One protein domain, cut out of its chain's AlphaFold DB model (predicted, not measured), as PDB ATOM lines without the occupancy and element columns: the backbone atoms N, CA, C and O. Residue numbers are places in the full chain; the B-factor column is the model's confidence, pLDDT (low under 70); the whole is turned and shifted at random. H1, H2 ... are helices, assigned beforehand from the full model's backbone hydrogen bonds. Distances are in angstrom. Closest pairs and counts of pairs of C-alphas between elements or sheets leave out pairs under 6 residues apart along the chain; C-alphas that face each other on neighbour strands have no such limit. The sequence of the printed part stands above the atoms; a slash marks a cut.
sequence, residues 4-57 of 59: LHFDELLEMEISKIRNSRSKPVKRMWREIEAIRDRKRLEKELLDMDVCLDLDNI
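AT A GLANCE: This is residues 4 to 57 of the 59 residues of an uncharacterized protein of Vibrio mimicus VM603 (UniProt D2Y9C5). Two helices joined end to end make an open L, the longer H2 as one arm and H1 as the other, with the corner at residues 21 to 22. At the far end of H2, residues 48 to 57 fold back as a short tail. The printed part has 54 residues with two named helices, H1 then H2, and no named strand, and its class is all helix. The whole is extended, a rod spanning 57 by 26 by 18 A, with a radius of gyration of the C-alphas of 19.6 A.

IN THESE COORDINATES: H2 holds residues 23 to 47, 36.2 A from first to last C-alpha, from (-8.167, -39.467, -42.341) to (-24.921, -10.890, -27.698). H1 holds residues 4 to 20, 25.0 A long, and begins with C-alpha 4 at (-7.269, -36.624, -71.676).

HOW THE PARTS SIT: H2 and H1 are apart, joined by a tight link of 2 residues. Residues 4 to 41 and 44 to 49 stand free. In both helices every O i to N i+4 pair is within hydrogen-bond range.

THE WHOLE: The C-alphas of His 5 and Asp 49 are the two farthest apart, 57.0 A. The printed part has no cut. Its mean pLDDT is 73.5, with residues 4 to 5, 15 to 25 and 49 to 57 under 70.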
ATOM      1  N   LEU A   4      -6.212 -35.981 -72.474       58.81
ATOM      2  CA  LEU A   4      -7.269 -36.624 -71.676       58.81
ATOM      3  C   LEU A   4      -6.731 -37.767 -70.802       58.81
ATOM      4  O   LEU A   4      -7.304 -38.074 -69.763       58.81
ATOM      5  N   HIS A   5      -5.623 -38.386 -71.214       68.00
ATOM      6  CA  HIS A   5      -5.019 -39.491 -70.480       68.00
ATOM      7  C   HIS A   5      -4.170 -38.994 -69.307       68.00
ATOM      8  O   HIS A   5      -4.086 -39.651 -68.271       68.00
ATOM      9  N   PHE A   6      -3.569 -37.809 -69.449       72.44
ATOM     10  CA  PHE A   6      -2.807 -37.178 -68.380       72.44
ATOM     11  C   PHE A   6      -3.707 -36.714 -67.233       72.44
ATOM     12  O   PHE A   6      -3.359 -36.923 -66.073       72.44
ATOM     13  N   ASP A   7      -4.872 -36.142 -67.544       72.62
ATOM     14  CA  ASP A   7      -5.823 -35.681 -66.527       72.62
ATOM     15  C   ASP A   7      -6.418 -36.859 -65.734       72.62
ATOM     16  O   ASP A   7      -6.459 -36.838 -64.506       72.62
ATOM     17  N   GLU A   8      -6.751 -37.958 -66.418       74.62
ATOM     18  CA  GLU A   8      -7.218 -39.195 -65.781       74.62
ATOM     19  C   GLU A   8      -6.129 -39.845 -64.906       74.62
ATOM     20  O   GLU A   8      -6.390 -40.322 -63.794       74.62
ATOM     21  N   LEU A   9      -4.875 -39.822 -65.370       77.81
ATOM     22  CA  LEU A   9      -3.732 -40.315 -64.604       77.81
ATOM     23  C   LEU A   9      -3.477 -39.451 -63.358       77.81
ATOM     24  O   LEU A   9      -3.255 -39.995 -62.271       77.81
ATOM     25  N   LEU A  10      -3.574 -38.127 -63.499       78.94
ATOM     26  CA  LEU A  10      -3.441 -37.159 -62.414       78.94
ATOM     27  C   LEU A  10      -4.563 -37.330 -61.384       78.94
ATOM     28  O   LEU A  10      -4.298 -37.374 -60.182       78.94
ATOM     29  N   GLU A  11      -5.810 -37.494 -61.823       76.31
ATOM     30  CA  GLU A  11      -6.959 -37.713 -60.944       76.31
ATOM     31  C   GLU A  11      -6.845 -39.040 -60.175       76.31
ATOM     32  O   GLU A  11      -7.121 -39.107 -58.964       76.31
ATOM     33  N   MET A  12      -6.355 -40.091 -60.837       77.06
ATOM     34  CA  MET A  12      -6.058 -41.374 -60.203       77.06
ATOM     35  C   MET A  12      -4.940 -41.241 -59.155       77.06
ATOM     36  O   MET A  12      -5.030 -41.833 -58.071       77.06
ATOM     37  N   GLU A  13      -3.896 -40.463 -59.433       74.31
ATOM     38  CA  GLU A  13      -2.776 -40.235 -58.517       74.31
ATOM     39  C   GLU A  13      -3.177 -39.363 -57.312       74.31
ATOM     40  O   GLU A  13      -2.909 -39.724 -56.159       74.31
ATOM     41  N   ILE A  14      -3.955 -38.298 -57.537       73.44
ATOM     42  CA  ILE A  14      -4.570 -37.466 -56.489       73.44
ATOM     43  C   ILE A  14      -5.474 -38.315 -55.585       73.44
ATOM     44  O   ILE A  14      -5.432 -38.189 -54.354       73.44
ATOM     45  N   SER A  15      -6.265 -39.219 -56.163       65.06
ATOM     46  CA  SER A  15      -7.155 -40.114 -55.416       65.06
ATOM     47  C   SER A  15      -6.391 -41.123 -54.555       65.06
ATOM     48  O   SER A  15      -6.778 -41.369 -53.406       65.06
ATOM     49  N   LYS A  16      -5.261 -41.649 -55.045       66.00
ATOM     50  CA  LYS A  16      -4.352 -42.509 -54.268       66.00
ATOM     51  C   LYS A  16      -3.730 -41.752 -53.088       66.00
ATOM     52  O   LYS A  16      -3.752 -42.253 -51.962       66.00
ATOM     53  N   ILE A  17      -3.284 -40.510 -53.299       63.97
ATOM     54  CA  ILE A  17      -2.745 -39.630 -52.241       63.97
ATOM     55  C   ILE A  17      -3.825 -39.264 -51.211       63.97
ATOM     56  O   ILE A  17      -3.570 -39.209 -50.006       63.97
ATOM     57  N   ARG A  18      -5.066 -39.036 -51.654       60.25
ATOM     58  CA  ARG A  18      -6.201 -38.773 -50.759       60.25
ATOM     59  C   ARG A  18      -6.506 -39.977 -49.872       60.25
ATOM     60  O   ARG A  18      -6.973 -39.784 -48.750       60.25
ATOM     61  N   ASN A  19      -6.239 -41.195 -50.338       58.59
ATOM     62  CA  ASN A  19      -6.522 -42.432 -49.615       58.59
ATOM     63  C   ASN A  19      -5.445 -42.830 -48.597       58.59
ATOM     64  O   ASN A  19      -5.783 -43.532 -47.648       58.59
ATOM     65  N   SER A  20      -4.216 -42.318 -48.722       57.72
ATOM     66  CA  SER A  20      -3.095 -42.616 -47.815       57.72
ATOM     67  C   SER A  20      -2.922 -41.634 -46.647       57.72
ATOM     68  O   SER A  20      -2.217 -41.934 -45.685       57.72
ATOM     69  N   ARG A  21      -3.554 -40.453 -46.680       56.22
ATOM     70  CA  ARG A  21      -3.463 -39.489 -45.567       56.22
ATOM     71  C   ARG A  21      -4.274 -39.982 -44.372       56.22
ATOM     72  O   ARG A  21      -5.385 -40.459 -44.556       56.22
ATOM     73  N   SER A  22      -3.757 -39.809 -43.157       59.12
ATOM     74  CA  SER A  22      -4.394 -40.122 -41.868       59.12
ATOM     75  C   SER A  22      -5.756 -39.419 -41.694       59.12
ATOM     76  O   SER A  22      -5.909 -38.407 -41.009       59.12
ATOM     77  N   LYS A  23      -6.790 -39.973 -42.336       59.62
ATOM     78  CA  LYS A  23      -8.167 -39.467 -42.341       59.62
ATOM     79  C   LYS A  23      -8.823 -39.329 -40.950       59.62
ATOM     80  O   LYS A  23      -9.727 -38.501 -40.871       59.62
ATOM     81  N   PRO A  24      -8.434 -40.034 -39.862       63.38
ATOM     82  CA  PRO A  24      -9.132 -39.892 -38.582       63.38
ATOM     83  C   PRO A  24      -8.870 -38.544 -37.904       63.38
ATOM     84  O   PRO A  24      -9.808 -37.855 -37.521       63.38
ATOM     85  N   VAL A  25      -7.603 -38.123 -37.815       64.88
ATOM     86  CA  VAL A  25      -7.211 -36.947 -37.018       64.88
ATOM     87  C   VAL A  25      -7.722 -35.657 -37.653       64.88
ATOM     88  O   VAL A  25      -8.312 -34.827 -36.973       64.88
ATOM     89  N   LYS A  26      -7.576 -35.504 -38.976       73.81
ATOM     90  CA  LYS A  26      -8.101 -34.324 -39.682       73.81
ATOM     91  C   LYS A  26      -9.630 -34.261 -39.649       73.81
ATOM     92  O   LYS A  26     -10.177 -33.168 -39.581       73.81
ATOM     93  N   ARG A  27     -10.322 -35.407 -39.683       73.06
ATOM     94  CA  ARG A  27     -11.785 -35.453 -39.539       73.06
ATOM     95  C   ARG A  27     -12.211 -35.031 -38.136       73.06
ATOM     96  O   ARG A  27     -13.075 -34.176 -38.017       73.06
ATOM     97  N   MET A  28     -11.525 -35.529 -37.109       75.25
ATOM     98  CA  MET A  28     -11.774 -35.140 -35.723       75.25
ATOM     99  C   MET A  28     -11.542 -33.638 -35.502       75.25
ATOM    100  O   MET A  28     -12.363 -32.984 -34.875       75.25
ATOM    101  N   TRP A  29     -10.492 -33.056 -36.091       83.81
ATOM    102  CA  TRP A  29     -10.280 -31.603 -36.059       83.81
ATOM    103  C   TRP A  29     -11.404 -30.821 -36.737       83.81
ATOM    104  O   TRP A  29     -11.844 -29.818 -36.189       83.81
ATOM    105  N   ARG A  30     -11.904 -31.294 -37.883       83.31
ATOM    106  CA  ARG A  30     -13.053 -30.670 -38.558       83.31
ATOM    107  C   ARG A  30     -14.327 -30.750 -37.718       83.31
ATOM    108  O   ARG A  30     -15.078 -29.786 -37.676       83.31
ATOM    109  N   GLU A  31     -14.564 -31.868 -37.036       82.12
ATOM    110  CA  GLU A  31     -15.694 -32.006 -36.110       82.12
ATOM    111  C   GLU A  31     -15.551 -31.073 -34.900       82.12
ATOM    112  O   GLU A  31     -16.501 -30.377 -34.545       82.12
ATOM    113  N   ILE A  32     -14.352 -30.992 -34.311       86.31
ATOM    114  CA  ILE A  32     -14.042 -30.073 -33.206       86.31
ATOM    115  C   ILE A  32     -14.247 -28.616 -33.638       86.31
ATOM    116  O   ILE A  32     -14.830 -27.830 -32.890       86.31
ATOM    117  N   GLU A  33     -13.783 -28.255 -34.831       89.94
ATOM    118  CA  GLU A  33     -13.925 -26.910 -35.385       89.94
ATOM    119  C   GLU A  33     -15.394 -26.568 -35.634       89.94
ATOM    120  O   GLU A  33     -15.855 -25.537 -35.158       89.94
ATOM    121  N   ALA A  34     -16.167 -27.471 -36.245       87.25
ATOM    122  CA  ALA A  34     -17.600 -27.275 -36.453       87.25
ATOM    123  C   ALA A  34     -18.376 -27.118 -35.131       87.25
ATOM    124  O   ALA A  34     -19.315 -26.330 -35.055       87.25
ATOM    125  N   ILE A  35     -18.004 -27.853 -34.074       87.75
ATOM    126  CA  ILE A  35     -18.606 -27.692 -32.738       87.75
ATOM    127  C   ILE A  35     -18.254 -26.325 -32.144       87.75
ATOM    128  O   ILE A  35     -19.113 -25.657 -31.566       87.75
ATOM    129  N   ARG A  36     -16.989 -25.914 -32.253       88.75
ATOM    130  CA  ARG A  36     -16.520 -24.634 -31.718       88.75
ATOM    131  C   ARG A  36     -17.153 -23.455 -32.449       88.75
ATOM    132  O   ARG A  36     -17.507 -22.476 -31.801       88.75
ATOM    133  N   ASP A  37     -17.321 -23.572 -33.759       89.38
ATOM    134  CA  ASP A  37     -17.940 -22.549 -34.592       89.38
ATOM    135  C   ASP A  37     -19.423 -22.368 -34.250       89.38
ATOM    136  O   ASP A  37     -19.851 -21.241 -34.024       89.38
ATOM    137  N   ARG A  38     -20.171 -23.465 -34.042       86.38
ATOM    138  CA  ARG A  38     -21.558 -23.387 -33.543       86.38
ATOM    139  C   ARG A  38     -21.659 -22.654 -32.208       86.38
ATOM    140  O   ARG A  38     -22.463 -21.743 -32.086       86.38
ATOM    141  N   LYS A  39     -20.806 -22.987 -31.233       86.00
ATOM    142  CA  LYS A  39     -20.803 -22.302 -29.924       86.00
ATOM    143  C   LYS A  39     -20.452 -20.820 -30.026       86.00
ATOM    144  O   LYS A  39     -20.955 -20.010 -29.253       86.00
ATOM    145  N   ARG A  40     -19.545 -20.465 -30.940       89.62
ATOM    146  CA  ARG A  40     -19.209 -19.064 -31.208       89.62
ATOM    147  C   ARG A  40     -20.410 -18.338 -31.807       89.62
ATOM    148  O   ARG A  40     -20.755 -17.276 -31.310       89.62
ATOM    149  N   LEU A  41     -21.058 -18.942 -32.798       85.69
ATOM    150  CA  LEU A  41     -22.247 -18.395 -33.439       85.69
ATOM    151  C   LEU A  41     -23.403 -18.217 -32.443       85.69
ATOM    152  O   LEU A  41     -24.009 -17.156 -32.413       85.69
ATOM    153  N   GLU A  42     -23.661 -19.206 -31.582       83.25
ATOM    154  CA  GLU A  42     -24.649 -19.111 -30.493       83.25
ATOM    155  C   GLU A  42     -24.354 -17.926 -29.565       83.25
ATOM    156  O   GLU A  42     -25.258 -17.182 -29.191       83.25
ATOM    157  N   LYS A  43     -23.079 -17.719 -29.212       86.06
ATOM    158  CA  LYS A  43     -22.664 -16.600 -28.363       86.06
ATOM    159  C   LYS A  43     -22.846 -15.248 -29.056       86.06
ATOM    160  O   LYS A  43     -23.314 -14.314 -28.417       86.06
ATOM    161  N   GLU A  44     -22.456 -15.141 -30.323       86.06
ATOM    162  CA  GLU A  44     -22.618 -13.916 -31.116       86.06
ATOM    163  C   GLU A  44     -24.104 -13.572 -31.305       86.06
ATOM    164  O   GLU A  44     -24.492 -12.417 -31.170       86.06
ATOM    165  N   LEU A  45     -24.953 -14.575 -31.541       82.69
ATOM    166  CA  LEU A  45     -26.404 -14.411 -31.639       82.69
ATOM    167  C   LEU A  45     -27.035 -13.930 -30.326       82.69
ATOM    168  O   LEU A  45     -27.846 -13.005 -30.345       82.69
ATOM    169  N   LEU A  46     -26.621 -14.505 -29.195       79.75
ATOM    170  CA  LEU A  46     -27.083 -14.082 -27.872       79.75
ATOM    171  C   LEU A  46     -26.659 -12.642 -27.544       79.75
ATOM    172  O   LEU A  46     -27.446 -11.888 -26.985       79.75
ATOM    173  N   ASP A  47     -25.431 -12.255 -27.899       83.69
ATOM    174  CA  ASP A  47     -24.921 -10.890 -27.698       83.69
ATOM    175  C   ASP A  47     -25.701  -9.853 -28.525       83.69
ATOM    176  O   ASP A  47     -25.920  -8.729 -28.084       83.69
ATOM    177  N   MET A  48     -26.187 -10.255 -29.703       80.56
ATOM    178  CA  MET A  48     -27.052  -9.437 -30.557       80.56
ATOM    179  C   MET A  48     -28.533  -9.431 -30.131       80.56
ATOM    180  O   MET A  48     -29.342  -8.822 -30.828       80.56
ATOM    181  N   ASP A  49     -28.902 -10.094 -29.024       68.38
ATOM    182  CA  ASP A  49     -30.293 -10.305 -28.573       68.38
ATOM    183  C   ASP A  49     -31.175 -11.016 -29.630       68.38
ATOM    184  O   ASP A  49     -32.400 -10.904 -29.658       68.38
ATOM    185  N   VAL A  50     -30.540 -11.772 -30.536       67.56
ATOM    186  CA  VAL A  50     -31.195 -12.587 -31.564       67.56
ATOM    187  C   VAL A  50     -31.139 -14.043 -31.113       67.56
ATOM    188  O   VAL A  50     -30.245 -14.800 -31.482       67.56
ATOM    189  N   CYS A  51     -32.112 -14.464 -30.308       61.09
ATOM    190  CA  CYS A  51     -32.261 -15.870 -29.934       61.09
ATOM    191  C   CYS A  51     -32.790 -16.679 -31.131       61.09
ATOM    192  O   CYS A  51     -33.997 -16.773 -31.353       61.09
ATOM    193  N   LEU A  52     -31.885 -17.252 -31.928       63.72
ATOM    194  CA  LEU A  52     -32.240 -18.261 -32.924       63.72
ATOM    195  C   LEU A  52     -32.282 -19.630 -32.228       63.72
ATOM    196  O   LEU A  52     -31.240 -20.237 -31.985       63.72
ATOM    197  N   ASP A  53     -33.479 -20.114 -31.897       63.12
ATOM    198  CA  ASP A  53     -33.663 -21.453 -31.327       63.12
ATOM    199  C   ASP A  53     -33.264 -22.513 -32.364       63.12
ATOM    200  O   ASP A  53     -34.035 -22.860 -33.260       63.12
ATOM    201  N   LEU A  54     -32.044 -23.043 -32.250       59.75
ATOM    202  CA  LEU A  54     -31.525 -24.096 -33.132       59.75
ATOM    203  C   LEU A  54     -32.380 -25.376 -33.094       59.75
ATOM    204  O   LEU A  54     -32.375 -26.138 -34.060       59.75
ATOM    205  N   ASP A  55     -33.165 -25.584 -32.032       59.38
ATOM    206  CA  ASP A  55     -34.155 -26.666 -31.943       59.38
ATOM    207  C   ASP A  55     -35.297 -26.531 -32.966       59.38
ATOM    208  O   ASP A  55     -35.866 -27.546 -33.373       59.38
ATOM    209  N   ASN A  56     -35.586 -25.313 -33.446       54.41
ATOM    210  CA  ASN A  56     -36.544 -25.065 -34.531       54.41
ATOM    211  C   ASN A  56     -35.956 -25.340 -35.926       54.41
ATOM    212  O   ASN A  56     -36.692 -25.351 -36.911       54.41
ATOM    213  N   ILE A  57     -34.648 -25.604 -36.025       61.12
ATOM    214  CA  ILE A  57     -33.957 -26.012 -37.258       61.12
ATOM    215  C   ILE A  57     -33.676 -27.521 -37.187       61.12
ATOM    216  O   ILE A  57     -32.559 -27.994 -37.391       61.12
TER     217      ILE A  57